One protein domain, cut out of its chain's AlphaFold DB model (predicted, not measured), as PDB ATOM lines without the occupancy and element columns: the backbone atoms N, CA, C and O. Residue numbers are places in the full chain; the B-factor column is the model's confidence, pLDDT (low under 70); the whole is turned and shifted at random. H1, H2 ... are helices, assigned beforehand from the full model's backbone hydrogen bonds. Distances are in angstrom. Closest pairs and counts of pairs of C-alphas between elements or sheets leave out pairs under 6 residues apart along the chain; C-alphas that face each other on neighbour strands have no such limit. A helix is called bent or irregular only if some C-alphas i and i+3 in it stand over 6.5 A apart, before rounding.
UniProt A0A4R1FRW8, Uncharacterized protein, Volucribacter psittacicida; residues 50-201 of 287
ATOM      1  N   ASP A  50     -33.997   1.580  -9.017       74.00
ATOM      2  CA  ASP A  50     -33.527   1.812 -10.373       74.00
ATOM      3  C   ASP A  50     -32.955   3.238 -10.485       74.00
ATOM      4  O   ASP A  50     -33.187   4.097  -9.627       74.00
ATOM      5  N   LYS A  51     -32.170   3.487 -11.539       82.56
ATOM      6  CA  LYS A  51     -31.513   4.784 -11.763       82.56
ATOM      7  C   LYS A  51     -32.502   5.916 -12.062       82.56
ATOM      8  O   LYS A  51     -32.201   7.058 -11.743       82.56
ATOM      9  N   PHE A  52     -33.650   5.619 -12.667       84.69
ATOM     10  CA  PHE A  52     -34.655   6.618 -13.026       84.69
ATOM     11  C   PHE A  52     -35.314   7.212 -11.775       84.69
ATOM     12  O   PHE A  52     -35.361   8.431 -11.635       84.69
ATOM     13  N   TYR A  53     -35.724   6.370 -10.824       86.56
ATOM     14  CA  TYR A  53     -36.280   6.809  -9.545       86.56
ATOM     15  C   TYR A  53     -35.285   7.659  -8.741       86.56
ATOM     16  O   TYR A  53     -35.659   8.672  -8.147       86.56
ATOM     17  N   LEU A  54     -34.003   7.273  -8.730       87.88
ATOM     18  CA  LEU A  54     -32.961   8.058  -8.062       87.88
ATOM     19  C   LEU A  54     -32.805   9.442  -8.706       87.88
ATOM     20  O   LEU A  54     -32.803  10.437  -7.981       87.88
ATOM     21  N   SER A  55     -32.777   9.517 -10.040       90.50
ATOM     22  CA  SER A  55     -32.740  10.789 -10.770       90.50
ATOM     23  C   SER A  55     -33.964  11.665 -10.482       90.50
ATOM     24  O   SER A  55     -33.813  12.850 -10.193       90.50
ATOM     25  N   GLU A  56     -35.176  11.095 -10.488       92.69
ATOM     26  CA  GLU A  56     -36.409  11.823 -10.152       92.69
ATOM     27  C   GLU A  56     -36.370  12.365  -8.714       92.69
ATOM     28  O   GLU A  56     -36.767  13.508  -8.447       92.69
ATOM     29  N   ARG A  57     -35.869  11.561  -7.768       92.19
ATOM     30  CA  ARG A  57     -35.717  11.954  -6.363       92.19
ATOM     31  C   ARG A  57     -34.730  13.102  -6.203       92.19
ATOM     32  O   ARG A  57     -35.032  14.058  -5.483       92.19
ATOM     33  N   GLU A  58     -33.584  13.034  -6.870       93.12
ATOM     34  CA  GLU A  58     -32.568  14.089  -6.861       93.12
ATOM     35  C   GLU A  58     -33.085  15.384  -7.489       93.12
ATOM     36  O   GLU A  58     -32.960  16.453  -6.887       93.12
ATOM     37  N   GLU A  59     -33.745  15.301  -8.645       96.25
ATOM     38  CA  GLU A  59     -34.347  16.458  -9.305       96.25
ATOM     39  C   GLU A  59     -35.437  17.093  -8.432       96.25
ATOM     40  O   GLU A  59     -35.453  18.308  -8.208       96.25
ATOM     41  N   THR A  60     -36.320  16.273  -7.861       96.44
ATOM     42  CA  THR A  60     -37.362  16.737  -6.940       96.44
ATOM     43  C   THR A  60     -36.753  17.421  -5.719       96.44
ATOM     44  O   THR A  60     -37.225  18.488  -5.318       96.44
ATOM     45  N   ASN A  61     -35.696  16.850  -5.137       96.38
ATOM     46  CA  ASN A  61     -34.983  17.444  -4.011       96.38
ATOM     47  C   ASN A  61     -34.349  18.786  -4.364       96.38
ATOM     48  O   ASN A  61     -34.588  19.764  -3.655       96.38
ATOM     49  N   LYS A  62     -33.634  18.865  -5.489       97.19
ATOM     50  CA  LYS A  62     -33.033  20.108  -5.983       97.19
ATOM     51  C   LYS A  62     -34.084  21.195  -6.194       97.19
ATOM     52  O   LYS A  62     -33.884  22.336  -5.775       97.19
ATOM     53  N   ASN A  63     -35.222  20.843  -6.789       98.25
ATOM     54  CA  ASN A  63     -36.324  21.769  -7.031       98.25
ATOM     55  C   ASN A  63     -36.945  22.284  -5.725       98.25
ATOM     56  O   ASN A  63     -37.204  23.481  -5.598       98.25
ATOM     57  N   ILE A  64     -37.169  21.408  -4.741       98.06
ATOM     58  CA  ILE A  64     -37.701  21.799  -3.426       98.06
ATOM     59  C   ILE A  64     -36.695  22.675  -2.677       98.06
ATOM     60  O   ILE A  64     -37.067  23.745  -2.202       98.06
ATOM     61  N   TYR A  65     -35.431  22.263  -2.616       98.06
ATOM     62  CA  TYR A  65     -34.362  23.031  -1.986       98.06
ATOM     63  C   TYR A  65     -34.236  24.430  -2.597       98.06
ATOM     64  O   TYR A  65     -34.202  25.416  -1.872       98.06
ATOM     65  N   THR A  66     -34.253  24.538  -3.928       98.31
ATOM     66  CA  THR A  66     -34.166  25.829  -4.631       98.31
ATOM     67  C   THR A  66     -35.339  26.744  -4.277       98.31
ATOM     68  O   THR A  66     -35.144  27.941  -4.068       98.31
ATOM     69  N   LYS A  67     -36.556  26.193  -4.170       97.75
ATOM     70  CA  LYS A  67     -37.739  26.950  -3.732       97.75
ATOM     71  C   LYS A  67     -37.594  27.438  -2.294       97.75
ATOM     72  O   LYS A  67     -37.825  28.616  -2.050       97.75
ATOM     73  N   ILE A  68     -37.160  26.563  -1.383       97.31
ATOM     74  CA  ILE A  68     -36.896  26.911   0.020       97.31
ATOM     75  C   ILE A  68     -35.855  28.033   0.100       97.31
ATOM     76  O   ILE A  68     -36.125  29.066   0.697       97.31
ATOM     77  N   SER A  69     -34.698  27.875  -0.539       97.56
ATOM     78  CA  SER A  69     -33.632  28.883  -0.519       97.56
ATOM     79  C   SER A  69     -34.121  30.235  -1.048       97.56
ATOM     80  O   SER A  69     -33.970  31.251  -0.379       97.56
ATOM     81  N   LYS A  70     -34.812  30.253  -2.198       97.38
ATOM     82  CA  LYS A  70     -35.356  31.491  -2.780       97.38
ATOM     83  C   LYS A  70     -36.339  32.206  -1.848       97.38
ATOM     84  O   LYS A  70     -36.377  33.432  -1.838       97.38
ATOM     85  N   GLU A  71     -37.159  31.450  -1.127       96.12
ATOM     86  CA  GLU A  71     -38.187  31.999  -0.244       96.12
ATOM     87  C   GLU A  71     -37.618  32.452   1.105       96.12
ATOM     88  O   GLU A  71     -37.993  33.517   1.581       96.12
ATOM     89  N   TYR A  72     -36.716  31.678   1.717       96.69
ATOM     90  CA  TYR A  72     -36.335  31.868   3.121       96.69
ATOM     91  C   TYR A  72     -34.945  32.476   3.338       96.69
ATOM     92  O   TYR A  72     -34.746  33.127   4.364       96.69
ATOM     93  N   ASP A  73     -34.000  32.341   2.400       96.94
ATOM     94  CA  ASP A  73     -32.657  32.928   2.555       96.94
ATOM     95  C   ASP A  73     -32.667  34.455   2.729       96.94
ATOM     96  O   ASP A  73     -31.925  34.941   3.583       96.94
ATOM     97  N   PRO A  74     -33.529  35.235   2.037       96.06
ATOM     98  CA  PRO A  74     -33.602  36.682   2.253       96.06
ATOM     99  C   PRO A  74     -33.980  37.090   3.685       96.06
ATOM    100  O   PRO A  74     -33.788  38.244   4.073       96.06
ATOM    101  N   HIS A  75     -34.547  36.168   4.466       94.81
ATOM    102  CA  HIS A  75     -34.967  36.404   5.845       94.81
ATOM    103  C   HIS A  75     -33.938  35.928   6.877       94.81
ATOM    104  O   HIS A  75     -34.091  36.256   8.055       94.81
ATOM    105  N   PHE A  76     -32.911  35.178   6.465       96.19
ATOM    106  CA  PHE A  76     -31.911  34.621   7.368       96.19
ATOM    107  C   PHE A  76     -30.692  35.544   7.506       96.19
ATOM    108  O   PHE A  76     -29.866  35.672   6.606       96.19
ATOM    109  N   ASP A  77     -30.577  36.166   8.674       95.50
ATOM    110  CA  ASP A  77     -29.430  36.940   9.136       95.50
ATOM    111  C   ASP A  77     -28.703  36.182  10.272       95.50
ATOM    112  O   ASP A  77     -29.151  36.186  11.429       95.50
ATOM    113  N   PRO A  78     -27.541  35.564  10.002       95.56
ATOM    114  CA  PRO A  78     -26.787  34.847  11.027       95.56
ATOM    115  C   PRO A  78     -26.221  35.763  12.108       95.56
ATOM    116  O   PRO A  78     -25.854  35.275  13.180       95.56
ATOM    117  N   ALA A  79     -26.172  37.081  11.893       95.81
ATOM    118  CA  ALA A  79     -25.783  38.005  12.945       95.81
ATOM    119  C   ALA A  79     -26.872  38.163  14.021       95.81
ATOM    120  O   ALA A  79     -26.559  38.502  15.171       95.81
ATOM    121  N   ARG A  80     -28.135  37.898  13.658       93.56
ATOM    122  CA  ARG A  80     -29.348  38.124  14.457       93.56
ATOM    123  C   ARG A  80     -30.378  37.009  14.237       93.56
ATOM    124  O   ARG A  80     -31.374  37.183  13.532       93.56
ATOM    125  N   LEU A  81     -30.160  35.856  14.877       93.19
ATOM    126  CA  LEU A  81     -31.093  34.718  14.809       93.19
ATOM    127  C   LEU A  81     -32.486  35.065  15.361       93.19
ATOM    128  O   LEU A  81     -33.493  34.613  14.820       93.19
ATOM    129  N   ASP A  82     -32.543  35.917  16.388       87.50
ATOM    130  CA  ASP A  82     -33.777  36.438  16.982       87.50
ATOM    131  C   ASP A  82     -34.648  37.172  15.950       87.50
ATOM    132  O   ASP A  82     -35.844  36.904  15.825       87.50
ATOM    133  N   ILE A  83     -34.032  38.053  15.158       90.88
ATOM    134  CA  ILE A  83     -34.718  38.793  14.096       90.88
ATOM    135  C   ILE A  83     -35.072  37.857  12.940       90.88
ATOM    136  O   ILE A  83     -36.179  37.931  12.408       90.88
ATOM    137  N   SER A  84     -34.143  36.984  12.550       92.12
ATOM    138  CA  SER A  84     -34.313  36.062  11.423       92.12
ATOM    139  C   SER A  84     -35.544  35.186  11.594       92.12
ATOM    140  O   SER A  84     -36.435  35.174  10.747       92.12
ATOM    141  N   PHE A  85     -35.648  34.508  12.737       90.62
ATOM    142  CA  PHE A  85     -36.767  33.611  13.003       90.62
ATOM    143  C   PHE A  85     -38.083  34.339  13.282       90.62
ATOM    144  O   PHE A  85     -39.139  33.743  13.086       90.62
ATOM    145  N   GLY A  86     -38.038  35.625  13.649       88.12
ATOM    146  CA  GLY A  86     -39.220  36.488  13.677       88.12
ATOM    147  C   GLY A  86     -39.725  36.902  12.287       88.12
ATOM    148  O   GLY A  86     -40.907  37.203  12.142       88.12
ATOM    149  N   LYS A  87     -38.858  36.916  11.264       89.62
ATOM    150  CA  LYS A  87     -39.197  37.291   9.876       89.62
ATOM    151  C   LYS A  87     -39.616  36.114   8.999       89.62
ATOM    152  O   LYS A  87     -40.273  36.328   7.984       89.62
ATOM    153  N   ILE A  88     -39.218  34.892   9.346       89.50
ATOM    154  CA  ILE A  88     -39.622  33.690   8.610       89.50
ATOM    155  C   ILE A  88     -41.131  33.482   8.768       89.50
ATOM    156  O   ILE A  88     -41.640  33.407   9.884       89.50
ATOM    157  N   ASN A  89     -41.832  33.350   7.639       80.50
ATOM    158  CA  ASN A  89     -43.274  33.118   7.603       80.50
ATOM    159  C   ASN A  89     -43.682  31.923   8.479       80.50
ATOM    160  O   ASN A  89     -43.136  30.829   8.337       80.50
ATOM    161  N   ASN A  90     -44.726  32.091   9.292       80.19
ATOM    162  CA  ASN A  90     -45.282  31.032  10.147       80.19
ATOM    163  C   ASN A  90     -46.188  30.055   9.368       80.19
ATOM    164  O   ASN A  90     -47.259  29.659   9.826       80.19
ATOM    165  N   ASN A  91     -45.789  29.695   8.146       90.50
ATOM    166  CA  ASN A  91     -46.414  28.601   7.413       90.50
ATOM    167  C   ASN A  91     -45.761  27.263   7.818       90.50
ATOM    168  O   ASN A  91     -44.738  27.229   8.502       90.50
ATOM    169  N   SER A  92     -46.333  26.143   7.371       89.56
ATOM    170  CA  SER A  92     -45.834  24.812   7.757       89.56
ATOM    171  C   SER A  92     -44.354  24.556   7.420       89.56
ATOM    172  O   SER A  92     -43.695  23.823   8.153       89.56
ATOM    173  N   ILE A  93     -43.819  25.156   6.349       93.19
ATOM    174  CA  ILE A  93     -42.419  24.985   5.936       93.19
ATOM    175  C   ILE A  93     -41.506  25.878   6.776       93.19
ATOM    176  O   ILE A  93     -40.496  25.393   7.277       93.19
ATOM    177  N   GLY A  94     -41.870  27.146   6.977       94.00
ATOM    178  CA  GLY A  94     -41.123  28.072   7.823       94.00
ATOM    179  C   GLY A  94     -41.031  27.597   9.274       94.00
ATOM    180  O   GLY A  94     -39.941  27.590   9.844       94.00
ATOM    181  N   GLU A  95     -42.127  27.095   9.853       91.56
ATOM    182  CA  GLU A  95     -42.104  26.453  11.179       91.56
ATOM    183  C   GLU A  95     -41.196  25.221  11.203       91.56
ATOM    184  O   GLU A  95     -40.382  25.056  12.115       91.56
ATOM    185  N   GLN A  96     -41.278  24.376  10.170       92.06
ATOM    186  CA  GLN A  96     -40.422  23.201  10.068       92.06
ATOM    187  C   GLN A  96     -38.938  23.587   9.952       92.06
ATOM    188  O   GLN A  96     -38.102  22.917  10.555       92.06
ATOM    189  N   LEU A  97     -38.593  24.653   9.225       95.19
ATOM    190  CA  LEU A  97     -37.220  25.159   9.109       95.19
ATOM    191  C   LEU A  97     -36.696  25.688  10.442       95.19
ATOM    192  O   LEU A  97     -35.605  25.295  10.843       95.19
ATOM    193  N   LYS A  98     -37.483  26.511  11.150       93.75
ATOM    194  CA  LYS A  98     -37.134  27.017  12.489       93.75
ATOM    195  C   LYS A  98     -36.856  25.866  13.450       93.75
ATOM    196  O   LYS A  98     -35.797  25.819  14.068       93.75
ATOM    197  N   TYR A  99     -37.783  24.912  13.526       90.94
ATOM    198  CA  TYR A  99     -37.631  23.727  14.368       90.94
ATOM    199  C   TYR A  99     -36.390  22.915  13.983       90.94
ATOM    200  O   TYR A  99     -35.588  22.556  14.842       90.94
ATOM    201  N   THR A 100     -36.210  22.645  12.688       93.06
ATOM    202  CA  THR A 100     -35.101  21.817  12.200       93.06
ATOM    203  C   THR A 100     -33.760  22.482  12.473       93.06
ATOM    204  O   THR A 100     -32.860  21.801  12.943       93.06
ATOM    205  N   PHE A 101     -33.632  23.794  12.252       95.25
ATOM    206  CA  PHE A 101     -32.416  24.545  12.569       95.25
ATOM    207  C   PHE A 101     -32.000  24.335  14.023       95.25
ATOM    208  O   PHE A 101     -30.888  23.879  14.282       95.25
ATOM    209  N   TRP A 102     -32.911  24.590  14.966       92.12
ATOM    210  CA  TRP A 102     -32.628  24.404  16.388       92.12
ATOM    211  C   TRP A 102     -32.346  22.948  16.749       92.12
ATOM    212  O   TRP A 102     -31.484  22.686  17.579       92.12
ATOM    213  N   SER A 103     -33.023  22.000  16.100       86.81
ATOM    214  CA  SER A 103     -32.832  20.573  16.359       86.81
ATOM    215  C   SER A 103     -31.486  20.034  15.875       86.81
ATOM    216  O   SER A 103     -31.035  19.030  16.417       86.81
ATOM    217  N   ILE A 104     -30.872  20.629  14.845       89.88
ATOM    218  CA  ILE A 104     -29.646  20.087  14.237       89.88
ATOM    219  C   ILE A 104     -28.404  20.930  14.504       89.88
ATOM    220  O   ILE A 104     -27.304  20.468  14.219       89.88
ATOM    221  N   ILE A 105     -28.535  22.145  15.040       91.88
ATOM    222  CA  ILE A 105     -27.392  23.036  15.292       91.88
ATOM    223  C   ILE A 105     -26.329  22.396  16.198       91.88
ATOM    224  O   ILE A 105     -25.144  22.706  16.087       91.88
ATOM    225  N   THR A 106     -26.728  21.447  17.044       87.75
ATOM    226  CA  THR A 106     -25.838  20.661  17.906       87.75
ATOM    227  C   THR A 106     -25.310  19.373  17.251       87.75
ATOM    228  O   THR A 106     -24.691  18.542  17.905       87.75
ATOM    229  N   SER A 107     -25.599  19.135  15.973       85.44
ATOM    230  CA  SER A 107     -25.290  17.870  15.285       85.44
ATOM    231  C   SER A 107     -24.701  18.058  13.888       85.44
ATOM    232  O   SER A 107     -24.319  17.079  13.248       85.44
ATOM    233  N   VAL A 108     -24.614  19.298  13.406       90.31
ATOM    234  CA  VAL A 108     -23.909  19.629  12.167       90.31
ATOM    235  C   VAL A 108     -22.409  19.443  12.371       90.31
ATOM    236  O   VAL A 108     -21.825  19.951  13.328       90.31
ATOM    237  N   ASN A 109     -21.784  18.727  11.443       88.94
ATOM    238  CA  ASN A 109     -20.338  18.638  11.341       88.94
ATOM    239  C   ASN A 109     -19.804  19.900  10.646       88.94
ATOM    240  O   ASN A 109     -19.769  19.986   9.416       88.94
ATOM    241  N   TYR A 110     -19.478  20.910  11.454       90.25
ATOM    242  CA  TYR A 110     -19.099  22.240  10.985       90.25
ATOM    243  C   TYR A 110     -17.742  22.247  10.285       90.25
ATOM    244  O   TYR A 110     -16.717  22.071  10.936       90.25
ATOM    245  N   HIS A 111     -17.720  22.562   8.993       89.25
ATOM    246  CA  HIS A 111     -16.492  22.720   8.210       89.25
ATOM    247  C   HIS A 111     -15.635  23.889   8.707       89.25
ATOM    248  O   HIS A 111     -14.411  23.855   8.599       89.25
ATOM    249  N   SER A 112     -16.275  24.930   9.247       89.06
ATOM    250  CA  SER A 112     -15.589  26.083   9.841       89.06
ATOM    251  C   SER A 112     -14.731  25.735  11.060       89.06
ATOM    252  O   SER A 112     -13.813  26.493  11.363       89.06
ATOM    253  N   ILE A 113     -14.997  24.608  11.732       85.94
ATOM    254  CA  ILE A 113     -14.211  24.119  12.877       85.94
ATOM    255  C   ILE A 113     -13.434  22.856  12.499       85.94
ATOM    256  O   ILE A 113     -12.231  22.765  12.726       85.94
ATOM    257  N   PHE A 114     -14.129  21.876  11.933       79.19
ATOM    258  CA  PHE A 114     -13.617  20.558  11.601       79.19
ATOM    259  C   PHE A 114     -13.268  20.548  10.110       79.19
ATOM    260  O   PHE A 114     -14.119  20.310   9.252       79.19
ATOM    261  N   GLN A 115     -12.016  20.872   9.775       65.44
ATOM    262  CA  GLN A 115     -11.514  20.728   8.403       65.44
ATOM    263  C   GLN A 115     -11.767  19.291   7.899       65.44
ATOM    264  O   GLN A 115     -11.745  18.353   8.693       65.44
ATOM    265  N   GLN A 116     -11.991  19.118   6.588       52.72
ATOM    266  CA  GLN A 116     -12.564  17.899   5.976       52.72
ATOM    267  C   GLN A 116     -11.871  16.559   6.306       52.72
ATOM    268  O   GLN A 116     -12.499  15.522   6.109       52.72
ATOM    269  N   ASP A 117     -10.646  16.559   6.841       48.25
ATOM    270  CA  ASP A 117      -9.820  15.353   7.008       48.25
ATOM    271  C   ASP A 117      -9.270  15.105   8.421       48.25
ATOM    272  O   ASP A 117      -8.507  14.158   8.624       48.25
ATOM    273  N   GLN A 118      -9.640  15.895   9.429       48.50
ATOM    274  CA  GLN A 118      -9.157  15.634  10.786       48.50
ATOM    275  C   GLN A 118     -10.239  14.961  11.619       48.50
ATOM    276  O   GLN A 118     -11.214  15.578  12.047       48.50
ATOM    277  N   TYR A 119     -10.025  13.661  11.862       50.19
ATOM    278  CA  TYR A 119     -10.556  12.970  13.033       50.19
ATOM    279  C   TYR A 119     -10.531  13.934  14.211       50.19
ATOM    280  O   TYR A 119      -9.483  14.528  14.470       50.19
ATOM    281  N   ILE A 120     -11.686  14.077  14.865       54.34
ATOM    282  CA  ILE A 120     -11.927  14.894  16.055       54.34
ATOM    283  C   ILE A 120     -10.731  14.734  16.989       54.34
ATOM    284  O   ILE A 120     -10.640  13.785  17.766       54.34
ATOM    285  N   THR A 121      -9.768  15.643  16.883       53.69
ATOM    286  CA  THR A 121      -8.716  15.739  17.872       53.69
ATOM    287  C   THR A 121      -9.430  16.433  19.009       53.69
ATOM    288  O   THR A 121      -9.784  17.606  18.893       53.69
ATOM    289  N   TYR A 122      -9.776  15.666  20.044       62.66
ATOM    290  CA  TYR A 122     -10.347  16.194  21.275       62.66
ATOM    291  C   TYR A 122      -9.352  17.198  21.866       62.66
ATOM    292  O   TYR A 122      -8.468  16.840  22.641       62.66
ATOM    293  N   ASN A 123      -9.466  18.453  21.443       76.50
ATOM    294  CA  ASN A 123      -8.808  19.593  22.047       76.50
ATOM    295  C   ASN A 123      -9.863  20.313  22.890       76.50
ATOM    296  O   ASN A 123     -10.944  20.651  22.396       76.50
ATOM    297  N   ASN A 124      -9.526  20.557  24.155       83.19
ATOM    298  CA  ASN A 124     -10.345  21.325  25.084       83.19
ATOM    299  C   ASN A 124     -10.782  22.668  24.482       83.19
ATOM    300  O   ASN A 124     -11.916  23.071  24.686       83.19
ATOM    301  N   GLU A 125      -9.939  23.331  23.685       88.38
ATOM    302  CA  GLU A 125     -10.278  24.604  23.036       88.38
ATOM    303  C   GLU A 125     -11.415  24.463  22.019       88.38
ATOM    304  O   GLU A 125     -12.323  25.290  22.000       88.38
ATOM    305  N   VAL A 126     -11.409  23.399  21.207       87.25
ATOM    306  CA  VAL A 126     -12.475  23.114  20.230       87.25
ATOM    307  C   VAL A 126     -13.782  22.809  20.956       87.25
ATOM    308  O   VAL A 126     -14.833  23.347  20.603       87.25
ATOM    309  N   GLN A 127     -13.720  21.980  22.001       86.00
ATOM    310  CA  GLN A 127     -14.883  21.650  22.821       86.00
ATOM    311  C   GLN A 127     -15.439  22.896  23.519       86.00
ATOM    312  O   GLN A 127     -16.640  23.156  23.459       86.00
ATOM    313  N   ASN A 128     -14.575  23.706  24.125       90.31
ATOM    314  CA  ASN A 128     -14.954  24.944  24.790       90.31
ATOM    315  C   ASN A 128     -15.532  25.965  23.810       90.31
ATOM    316  O   ASN A 128     -16.515  26.631  24.135       90.31
ATOM    317  N   PHE A 129     -14.964  26.077  22.606       93.12
ATOM    318  CA  PHE A 129     -15.503  26.935  21.556       93.12
ATOM    319  C   PHE A 129     -16.907  26.493  21.165       93.12
ATOM    320  O   PHE A 129     -17.823  27.311  21.110       93.12
ATOM    321  N   TYR A 130     -17.092  25.193  20.944       90.81
ATOM    322  CA  TYR A 130     -18.379  24.619  20.589       90.81
ATOM    323  C   TYR A 130     -19.431  24.835  21.685       90.81
ATOM    324  O   TYR A 130     -20.528  25.313  21.402       90.81
ATOM    325  N   ILE A 131     -19.084  24.564  22.945       89.56
ATOM    326  CA  ILE A 131     -19.943  24.831  24.106       89.56
ATOM    327  C   ILE A 131     -20.331  26.315  24.135       89.56
ATOM    328  O   ILE A 131     -21.514  26.653  24.185       89.56
ATOM    329  N   SER A 132     -19.349  27.207  24.012       94.44
ATOM    330  CA  SER A 132     -19.555  28.658  24.005       94.44
ATOM    331  C   SER A 132     -20.452  29.113  22.854       94.44
ATOM    332  O   SER A 132     -21.329  29.957  23.046       94.44
ATOM    333  N   PHE A 133     -20.297  28.512  21.672       94.81
ATOM    334  CA  PHE A 133     -21.175  28.725  20.528       94.81
ATOM    335  C   PHE A 133     -22.628  28.372  20.868       94.81
ATOM    336  O   PHE A 133     -23.494  29.236  20.701       94.81
ATOM    337  N   ILE A 134     -22.889  27.177  21.412       92.31
ATOM    338  CA  ILE A 134     -24.239  26.739  21.803       92.31
ATOM    339  C   ILE A 134     -24.847  27.665  22.867       92.31
ATOM    340  O   ILE A 134     -25.985  28.116  22.717       92.31
ATOM    341  N   PHE A 135     -24.079  28.045  23.892       91.00
ATOM    342  CA  PHE A 135     -24.532  29.001  24.912       91.00
ATOM    343  C   PHE A 135     -24.830  30.397  24.349       91.00
ATOM    344  O   PHE A 135     -25.646  31.131  24.904       91.00
ATOM    345  N   SER A 136     -24.193  30.776  23.240       93.81
ATOM    346  CA  SER A 136     -24.342  32.093  22.615       93.81
ATOM    347  C   SER A 136     -25.463  32.187  21.575       93.81
ATOM    348  O   SER A 136     -25.622  33.226  20.928       93.81
ATOM    349  N   LEU A 137     -26.241  31.126  21.355       92.56
ATOM    350  CA  LEU A 137     -27.210  31.073  20.256       92.56
ATOM    351  C   LEU A 137     -28.319  32.130  20.339       92.56
ATOM    352  O   LEU A 137     -28.814  32.588  19.311       92.56
ATOM    353  N   ASN A 138     -28.666  32.576  21.544       90.19
ATOM    354  CA  ASN A 138     -29.608  33.673  21.769       90.19
ATOM    355  C   ASN A 138     -28.958  35.071  21.693       90.19
ATOM    356  O   ASN A 138     -29.636  36.076  21.909       90.19
ATOM    357  N   PHE A 139     -27.650  35.171  21.434       94.00
ATOM    358  CA  PHE A 139     -26.926  36.441  21.372       94.00
ATOM    359  C   PHE A 139     -26.765  36.930  19.927       94.00
ATOM    360  O   PHE A 139     -26.536  36.158  18.990       94.00
ATOM    361  N   SER A 140     -26.817  38.253  19.753       95.25
ATOM    362  CA  SER A 140     -26.335  38.901  18.535       95.25
ATOM    363  C   SER A 140     -24.812  38.794  18.432       95.25
ATOM    364  O   SER A 140     -24.124  38.672  19.449       95.25
ATOM    365  N   ILE A 141     -24.267  38.915  17.219       96.19
ATOM    366  CA  ILE A 141     -22.806  38.920  17.027       96.19
ATOM    367  C   ILE A 141     -22.127  40.070  17.789       96.19
ATOM    368  O   ILE A 141     -21.069  39.870  18.379       96.19
ATOM    369  N   GLU A 142     -22.769  41.237  17.894       94.75
ATOM    370  CA  GLU A 142     -22.258  42.356  18.702       94.75
ATOM    371  C   GLU A 142     -22.145  42.022  20.196       94.75
ATOM    372  O   GLU A 142     -21.206  42.457  20.868       94.75
ATOM    373  N   LYS A 143     -23.087  41.236  20.733       95.25
ATOM    374  CA  LYS A 143     -23.030  40.766  22.122       95.25
ATOM    375  C   LYS A 143     -21.967  39.679  22.292       95.25
ATOM    376  O   LYS A 143     -21.249  39.693  23.286       95.25
ATOM    377  N   ILE A 144     -21.836  38.783  21.314       95.06
ATOM    378  CA  ILE A 144     -20.803  37.737  21.272       95.06
ATOM    379  C   ILE A 144     -19.399  38.339  21.298       95.06
ATOM    380  O   ILE A 144     -18.588  37.915  22.113       95.06
ATOM    381  N   LYS A 145     -19.150  39.387  20.503       94.31
ATOM    382  CA  LYS A 145     -17.855  40.082  20.422       94.31
ATOM    383  C   LYS A 145     -17.336  40.582  21.776       94.31
ATOM    384  O   LYS A 145     -16.135  40.750  21.956       94.31
ATOM    385  N   LYS A 146     -18.242  40.862  22.718       93.81
ATOM    386  CA  LYS A 146     -17.937  41.366  24.069       93.81
ATOM    387  C   LYS A 146     -18.066  40.287  25.151       93.81
ATOM    388  O   LYS A 146     -17.966  40.599  26.335       93.81
ATOM    389  N   SER A 147     -18.362  39.047  24.771       94.56
ATOM    390  CA  SER A 147     -18.671  37.966  25.701       94.56
ATOM    391  C   SER A 147     -17.403  37.297  26.226       94.56
ATOM    392  O   SER A 147     -16.511  36.942  25.460       94.56
ATOM    393  N   HIS A 148     -17.362  37.032  27.531       94.62
ATOM    394  CA  HIS A 148     -16.288  36.257  28.163       94.62
ATOM    395  C   HIS A 148     -16.261  34.788  27.701       94.62
ATOM    396  O   HIS A 148     -15.222  34.136  27.814       94.62
ATOM    397  N   LEU A 149     -17.371  34.297  27.130       94.00
ATOM    398  CA  LEU A 149     -17.485  32.957  26.542       94.00
ATOM    399  C   LEU A 149     -16.476  32.716  25.404       94.00
ATOM    400  O   LEU A 149     -16.212  31.578  25.060       94.00
ATOM    401  N   PHE A 150     -15.896  33.763  24.812       95.31
ATOM    402  CA  PHE A 150     -14.931  33.629  23.713       95.31
ATOM    403  C   PHE A 150     -13.559  34.221  24.070       95.31
ATOM    404  O   PHE A 150     -12.839  34.724  23.208       95.31
ATOM    405  N   SER A 151     -13.192  34.189  25.356       94.75
ATOM    406  CA  SER A 151     -11.872  34.633  25.820       94.75
ATOM    407  C   SER A 151     -10.751  33.693  25.358       94.75
ATOM    408  O   SER A 151     -10.926  32.477  25.298       94.75
ATOM    409  N   SER A 152      -9.567  34.245  25.077       94.38
ATOM    410  CA  SER A 152      -8.398  33.478  24.617       94.38
ATOM    411  C   SER A 152      -7.967  32.375  25.587       94.38
ATOM    412  O   SER A 152      -7.494  31.335  25.149       94.38
ATOM    413  N   HIS A 153      -8.183  32.549  26.893       94.12
ATOM    414  CA  HIS A 153      -7.902  31.509  27.887       94.12
ATOM    415  C   HIS A 153      -8.808  30.277  27.768       94.12
ATOM    416  O   HIS A 153      -8.416  29.200  28.203       94.12
ATOM    417  N   LEU A 154     -10.015  30.432  27.218       92.62
ATOM    418  CA  LEU A 154     -11.002  29.359  27.127       92.62
ATOM    419  C   LEU A 154     -10.938  28.632  25.778       92.62
ATOM    420  O   LEU A 154     -11.076  27.409  25.729       92.62
ATOM    421  N   ILE A 155     -10.754  29.392  24.696       92.31
ATOM    422  CA  ILE A 155     -10.887  28.905  23.314       92.31
ATOM    423  C   ILE A 155      -9.615  29.089  22.472       92.31
ATOM    424  O   ILE A 155      -9.666  28.917  21.258       92.31
ATOM    425  N   GLY A 156      -8.498  29.489  23.085       91.62
ATOM    426  CA  GLY A 156      -7.211  29.637  22.407       91.62
ATOM    427  C   GLY A 156      -7.270  30.572  21.197       91.62
ATOM    428  O   GLY A 156      -7.852  31.665  21.246       91.62
ATOM    429  N   ASP A 157      -6.699  30.110  20.087       90.94
ATOM    430  CA  ASP A 157      -6.573  30.862  18.833       90.94
ATOM    431  C   ASP A 157      -7.919  31.192  18.175       90.94
ATOM    432  O   ASP A 157      -8.026  32.196  17.466       90.94
ATOM    433  N   PHE A 158      -8.983  30.434  18.467       92.00
ATOM    434  CA  PHE A 158     -10.327  30.757  17.977       92.00
ATOM    435  C   PHE A 158     -10.807  32.131  18.462       92.00
ATOM    436  O   PHE A 158     -11.661  32.752  17.829       92.00
ATOM    437  N   SER A 159     -10.259  32.650  19.567       93.69
ATOM    438  CA  SER A 159     -10.608  33.981  20.081       93.69
ATOM    439  C   SER A 159     -10.306  35.109  19.089       93.69
ATOM    440  O   SER A 159     -11.026  36.113  19.081       93.69
ATOM    441  N   LEU A 160      -9.329  34.925  18.196       92.81
ATOM    442  CA  LEU A 160      -8.916  35.924  17.207       92.81
ATOM    443  C   LEU A 160      -9.977  36.173  16.123       92.81
ATOM    444  O   LEU A 160     -10.049  37.273  15.579       92.81
ATOM    445  N   ASN A 161     -10.813  35.176  15.816       94.19
ATOM    446  CA  ASN A 161     -11.789  35.219  14.720       94.19
ATOM    447  C   ASN A 161     -13.162  34.606  15.076       94.19
ATOM    448  O   ASN A 161     -13.964  34.316  14.185       94.19
ATOM    449  N   HIS A 162     -13.463  34.437  16.366       94.88
ATOM    450  CA  HIS A 162     -14.661  33.742  16.848       94.88
ATOM    451  C   HIS A 162     -15.973  34.259  16.239       94.88
ATOM    452  O   HIS A 162     -16.851  33.465  15.912       94.88
ATOM    453  N   THR A 163     -16.125  35.571  16.040       96.38
ATOM    454  CA  THR A 163     -17.345  36.143  15.446       96.38
ATOM    455  C   THR A 163     -17.566  35.678  14.008       96.38
ATOM    456  O   THR A 163     -18.692  35.344  13.644       96.38
ATOM    457  N   GLU A 164     -16.508  35.628  13.198       96.12
ATOM    458  CA  GLU A 164     -16.569  35.148  11.817       96.12
ATOM    459  C   GLU A 164     -16.899  33.652  11.779       96.12
ATOM    460  O   GLU A 164     -17.758  33.225  11.007       96.12
ATOM    461  N   LEU A 165     -16.267  32.867  12.654       95.56
ATOM    462  CA  LEU A 165     -16.537  31.437  12.784       95.56
ATOM    463  C   LEU A 165     -17.990  31.168  13.177       95.56
ATOM    464  O   LEU A 165     -18.652  30.360  12.536       95.56
ATOM    465  N   ILE A 166     -18.533  31.895  14.153       96.50
ATOM    466  CA  ILE A 166     -19.929  31.731  14.580       96.50
ATOM    467  C   ILE A 166     -20.903  32.099  13.458       96.50
ATOM    468  O   ILE A 166     -21.910  31.414  13.277       96.50
ATOM    469  N   ILE A 167     -20.620  33.151  12.682       97.25
ATOM    470  CA  ILE A 167     -21.423  33.493  11.499       97.25
ATOM    471  C   ILE A 167     -21.414  32.331  10.499       97.25
ATOM    472  O   ILE A 167     -22.483  31.928  10.036       97.25
ATOM    473  N   LYS A 168     -20.235  31.766  10.201       96.44
ATOM    474  CA  LYS A 168     -20.096  30.609   9.304       96.44
ATOM    475  C   LYS A 168     -20.866  29.400   9.826       96.44
ATOM    476  O   LYS A 168     -21.676  28.853   9.089       96.44
ATOM    477  N   MET A 169     -20.720  29.054  11.102       96.06
ATOM    478  CA  MET A 169     -21.463  27.951  11.717       96.06
ATOM    479  C   MET A 169     -22.976  28.162  11.644       96.06
ATOM    480  O   MET A 169     -23.711  27.259  11.260       96.06
ATOM    481  N   ARG A 170     -23.481  29.363  11.947       97.25
ATOM    482  CA  ARG A 170     -24.920  29.656  11.825       97.25
ATOM    483  C   ARG A 170     -25.410  29.494  10.385       97.25
ATOM    484  O   ARG A 170     -26.487  28.937  10.184       97.25
ATOM    485  N   TYR A 171     -24.626  29.923   9.394       96.88
ATOM    486  CA  TYR A 171     -24.926  29.664   7.984       96.88
ATOM    487  C   TYR A 171     -24.906  28.171   7.649       96.88
ATOM    488  O   TYR A 171     -25.844  27.676   7.037       96.88
ATOM    489  N   GLU A 172     -23.885  27.431   8.072       96.44
ATOM    490  CA  GLU A 172     -23.787  25.988   7.832       96.44
ATOM    491  C   GLU A 172     -24.973  25.228   8.442       96.44
ATOM    492  O   GLU A 172     -25.551  24.359   7.788       96.44
ATOM    493  N   ALA A 173     -25.403  25.602   9.650       96.38
ATOM    494  CA  ALA A 173     -26.592  25.048  10.288       96.38
ATOM    495  C   ALA A 173     -27.881  25.385   9.527       96.38
ATOM    496  O   ALA A 173     -28.764  24.536   9.388       96.38
ATOM    497  N   TRP A 174     -27.987  26.601   8.990       97.19
ATOM    498  CA  TRP A 174     -29.103  26.997   8.134       97.19
ATOM    499  C   TRP A 174     -29.149  26.195   6.832       97.19
ATOM    500  O   TRP A 174     -30.194  25.649   6.470       97.19
ATOM    501  N   GLU A 175     -28.008  26.043   6.164       97.31
ATOM    502  CA  GLU A 175     -27.883  25.223   4.962       97.31
ATOM    503  C   GLU A 175     -28.239  23.758   5.233       97.31
ATOM    504  O   GLU A 175     -28.999  23.145   4.474       97.31
ATOM    505  N   ALA A 176     -27.762  23.203   6.348       96.69
ATOM    506  CA  ALA A 176     -28.132  21.866   6.790       96.69
ATOM    507  C   ALA A 176     -29.647  21.756   7.025       96.69
ATOM    508  O   ALA A 176     -30.274  20.800   6.560       96.69
ATOM    509  N   ALA A 177     -30.275  22.751   7.658       96.81
ATOM    510  CA  ALA A 177     -31.706  22.732   7.950       96.81
ATOM    511  C   ALA A 177     -32.539  22.747   6.664       96.81
ATOM    512  O   ALA A 177     -33.453  21.931   6.506       96.81
ATOM    513  N   LYS A 178     -32.180  23.600   5.697       97.12
ATOM    514  CA  LYS A 178     -32.822  23.628   4.376       97.12
ATOM    515  C   LYS A 178     -32.707  22.284   3.663       97.12
ATOM    516  O   LYS A 178     -33.714  21.769   3.172       97.12
ATOM    517  N   LYS A 179     -31.513  21.685   3.635       97.00
ATOM    518  CA  LYS A 179     -31.290  20.360   3.029       97.00
ATOM    519  C   LYS A 179     -32.115  19.280   3.729       97.00
ATOM    520  O   LYS A 179     -32.784  18.498   3.057       97.00
ATOM    521  N   TYR A 180     -32.139  19.272   5.059       95.75
ATOM    522  CA  TYR A 180     -32.907  18.318   5.859       95.75
ATOM    523  C   TYR A 180     -34.413  18.402   5.563       95.75
ATOM    524  O   TYR A 180     -35.079  17.383   5.326       95.75
ATOM    525  N   VAL A 181     -34.964  19.621   5.540       95.38
ATOM    526  CA  VAL A 181     -36.375  19.862   5.218       95.38
ATOM    527  C   VAL A 181     -36.674  19.466   3.774       95.38
ATOM    528  O   VAL A 181     -37.662  18.767   3.538       95.38
ATOM    529  N   ALA A 182     -35.804  19.819   2.823       96.88
ATOM    530  CA  ALA A 182     -35.950  19.431   1.423       96.88
ATOM    531  C   ALA A 182     -35.977  17.905   1.253       96.88
ATOM    532  O   ALA A 182     -36.893  17.389   0.618       96.88
ATOM    533  N   ILE A 183     -35.048  17.168   1.876       94.50
ATOM    534  CA  ILE A 183     -35.019  15.692   1.865       94.50
ATOM    535  C   ILE A 183     -36.339  15.125   2.403       94.50
ATOM    536  O   ILE A 183     -36.954  14.249   1.796       94.50
ATOM    537  N   SER A 184     -36.815  15.664   3.526       92.19
ATOM    538  CA  SER A 184     -38.045  15.205   4.174       92.19
ATOM    539  C   SER A 184     -39.310  15.514   3.362       92.19
ATOM    540  O   SER A 184     -40.288  14.767   3.428       92.19
ATOM    541  N   LEU A 185     -39.340  16.621   2.617       93.81
ATOM    542  CA  LEU A 185     -40.439  16.966   1.712       93.81
ATOM    543  C   LEU A 185     -40.403  16.128   0.430       93.81
ATOM    544  O   LEU A 185     -41.455  15.657   0.002       93.81
ATOM    545  N   THR A 186     -39.219  15.888  -0.140       94.75
ATOM    546  CA  THR A 186     -39.034  15.004  -1.297       94.75
ATOM    547  C   THR A 186     -39.572  13.610  -1.010       94.75
ATOM    548  O   THR A 186     -40.432  13.121  -1.737       94.75
ATOM    549  N   ASP A 187     -39.122  12.992   0.082       90.94
ATOM    550  CA  ASP A 187     -39.488  11.609   0.383       90.94
ATOM    551  C   ASP A 187     -40.991  11.451   0.659       90.94
ATOM    552  O   ASP A 187     -41.574  10.429   0.284       90.94
ATOM    553  N   ARG A 188     -41.616  12.469   1.277       89.25
ATOM    554  CA  ARG A 188     -43.074  12.554   1.462       89.25
ATOM    555  C   ARG A 188     -43.797  12.681   0.126       89.25
ATOM    556  O   ARG A 188     -44.755  11.953  -0.105       89.25
ATOM    557  N   LYS A 189     -43.333  13.572  -0.755       92.38
ATOM    558  CA  LYS A 189     -43.935  13.798  -2.075       92.38
ATOM    559  C   LYS A 189     -43.899  12.539  -2.945       92.38
ATOM    560  O   LYS A 189     -44.878  12.253  -3.620       92.38
ATOM    561  N   LEU A 190     -42.800  11.790  -2.903       91.00
ATOM    562  CA  LEU A 190     -42.617  10.557  -3.683       91.00
ATOM    563  C   LEU A 190     -43.195   9.306  -3.003       91.00
ATOM    564  O   LEU A 190     -43.044   8.197  -3.514       91.00
ATOM    565  N   ASN A 191     -43.817   9.476  -1.831       88.31
ATOM    566  CA  ASN A 191     -44.406   8.408  -1.026       88.31
ATOM    567  C   ASN A 191     -43.483   7.190  -0.829       88.31
ATOM    568  O   ASN A 191     -43.902   6.035  -0.842       88.31
ATOM    569  N   THR A 192     -42.195   7.475  -0.657       86.62
ATOM    570  CA  THR A 192     -41.083   6.550  -0.904       86.62
ATOM    571  C   THR A 192     -41.237   5.177  -0.238       86.62
ATOM    572  O   THR A 192     -40.977   4.147  -0.860       86.62
ATOM    573  N   ILE A 193     -41.694   5.156   1.020       85.94
ATOM    574  CA  ILE A 193     -41.856   3.922   1.799       85.94
ATOM    575  C   ILE A 193     -42.936   3.026   1.193       85.94
ATOM    576  O   ILE A 193     -42.680   1.862   0.891       85.94
ATOM    577  N   PHE A 194     -44.130   3.576   0.984       87.19
ATOM    578  CA  PHE A 194     -45.289   2.821   0.513       87.19
ATOM    579  C   PHE A 194     -45.188   2.479  -0.974       87.19
ATOM    580  O   PHE A 194     -45.716   1.461  -1.406       87.19
ATOM    581  N   THR A 195     -44.424   3.247  -1.756       86.12
ATOM    582  CA  THR A 195     -44.061   2.842  -3.119       86.12
ATOM    583  C   THR A 195     -43.197   1.572  -3.107       86.12
ATOM    584  O   THR A 195     -43.200   0.833  -4.094       86.12
ATOM    585  N   LYS A 196     -42.440   1.298  -2.026       84.00
ATOM    586  CA  LYS A 196     -41.596   0.098  -1.880       84.00
ATOM    587  C   LYS A 196     -42.238  -1.075  -1.179       84.00
ATOM    588  O   LYS A 196     -42.088  -2.196  -1.656       84.00
ATOM    589  N   ILE A 197     -42.965  -0.822  -0.107       88.62
ATOM    590  CA  ILE A 197     -43.716  -1.849   0.601       88.62
ATOM    591  C   ILE A 197     -45.109  -1.265   0.852       88.62
ATOM    592  O   ILE A 197     -45.315  -0.602   1.869       88.62
ATOM    593  N   PRO A 198     -46.066  -1.462  -0.076       89.12
ATOM    594  CA  PRO A 198     -47.397  -0.852   0.012       89.12
ATOM    595  C   PRO A 198     -48.168  -1.215   1.283       89.12
ATOM    596  O   PRO A 198     -49.000  -0.442   1.745       89.12
ATOM    597  N   THR A 199     -47.871  -2.379   1.857       91.31
ATOM    598  CA  THR A 199     -48.501  -2.915   3.067       91.31
ATOM    599  C   THR A 199     -47.727  -2.602   4.348       91.31
ATOM    600  O   THR A 199     -48.120  -3.060   5.419       91.31
ATOM    601  N   ALA A 200     -46.620  -1.853   4.272       88.81
ATOM    602  CA  ALA A 200     -45.825  -1.542   5.453       88.81
ATOM    603  C   ALA A 200     -46.609  -0.676   6.442       88.81
ATOM    604  O   ALA A 200     -47.314   0.255   6.061       88.81
ATOM    605  N   ILE A 201     -46.399  -0.922   7.732       87.75
ATOM    606  CA  ILE A 201     -46.825  -0.006   8.787       87.75
ATOM    607  C   ILE A 201     -45.656   0.929   9.077       87.75
ATOM    608  O   ILE A 201     -44.586   0.500   9.508       87.75
TER     609      ILE A 201
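Overview. This is residues 50 to 201 of the 287 residues of an uncharacterized protein of Volucribacter psittacicida (UniProt A0A4R1FRW8). One long helix, H7, makes the spine along the longest axis of a loose, elongated model; a second long helix, H1, crosses it near H7's later end, and H3 packs on H7 beside that crossing. H2 follows at the end of H1, while H4, H5 and H6 gather loosely round the end where H7 begins; residues 115 to 122 stick out as a loop, and residues 194 to 200 as a tail near the other end. The printed part has 152 residues with eight named helices, H1 to H8 in chain order, and no named strand: the class is all helix. The radius of gyration of the C-alphas is 18.5 A, and the spans are 58 by 37 by 26 A.

Along the chain. Find C-alpha 51 at (-31.513, 4.784, -11.763); from there H1 runs 36.4 A to residue 75. It has a kink of 31 degrees near residue 69 and is irregular, with C-alphas 71 and 74 lying 7.0 A apart. Next come H2, residues 81 to 87, H3, residues 92 to 104 and 18.1 A long, and H4, residues 124 to 135 and 16.1 A long. H5 is residues 141 to 144, and H6 is residues 152 to 160, irregular with C-alphas 154 and 157 lying 9.5 A apart. Look for C-alpha 162 at (-14.661, 33.742, 16.848), where H7 begins; it runs 40.2 A to residue 189. H8, residues 192 to 196, ends with C-alpha 196 at (-41.596, 0.098, -1.880).

Arrangement. Start at H7, the hub, which touches three helices. With residues 178 to 187 alone it touches H1, opposite ways at a steep tilt of 47 degrees; the closest C-alphas, of Tyr 65 and Ala 182, are 5.2 A apart. With residues 173 to 181 alone it touches H3, opposite ways at a steep tilt of 52 degrees; the closest C-alphas are Phe 101 and Ala 177, 5.0 A. H5 only just touches H7, with 3 pairs of C-alphas within 8 A, the closest Ile 141 and Thr 163 at 6.3 A. H1 only just touches H2, with 3 pairs within 8 A and residue 75 alone; C-alphas 75 and 84 are closest, 5.6 A. H4 touches H6, about perpendicular at 83 degrees, with C-alphas 125 and 155 closest at 4.4 A. H8 touches no helix. Every O i to N i+4 pair is within hydrogen-bond range in H2, H3, H4, H7 and H8; H1 has 19 of 21, H6 has 1 of 5 beside 3 of 6 O i to N i+3 pairs, and H5 is too short for such a pair.

Size, cuts and confidence. The two C-alphas farthest apart, of His 153 and Thr 199, are 58.7 A apart. The printed part has no cut, and the link from H3 to H4, 19 residues, is long. Look at residues 115 to 122 for pLDDT under 70.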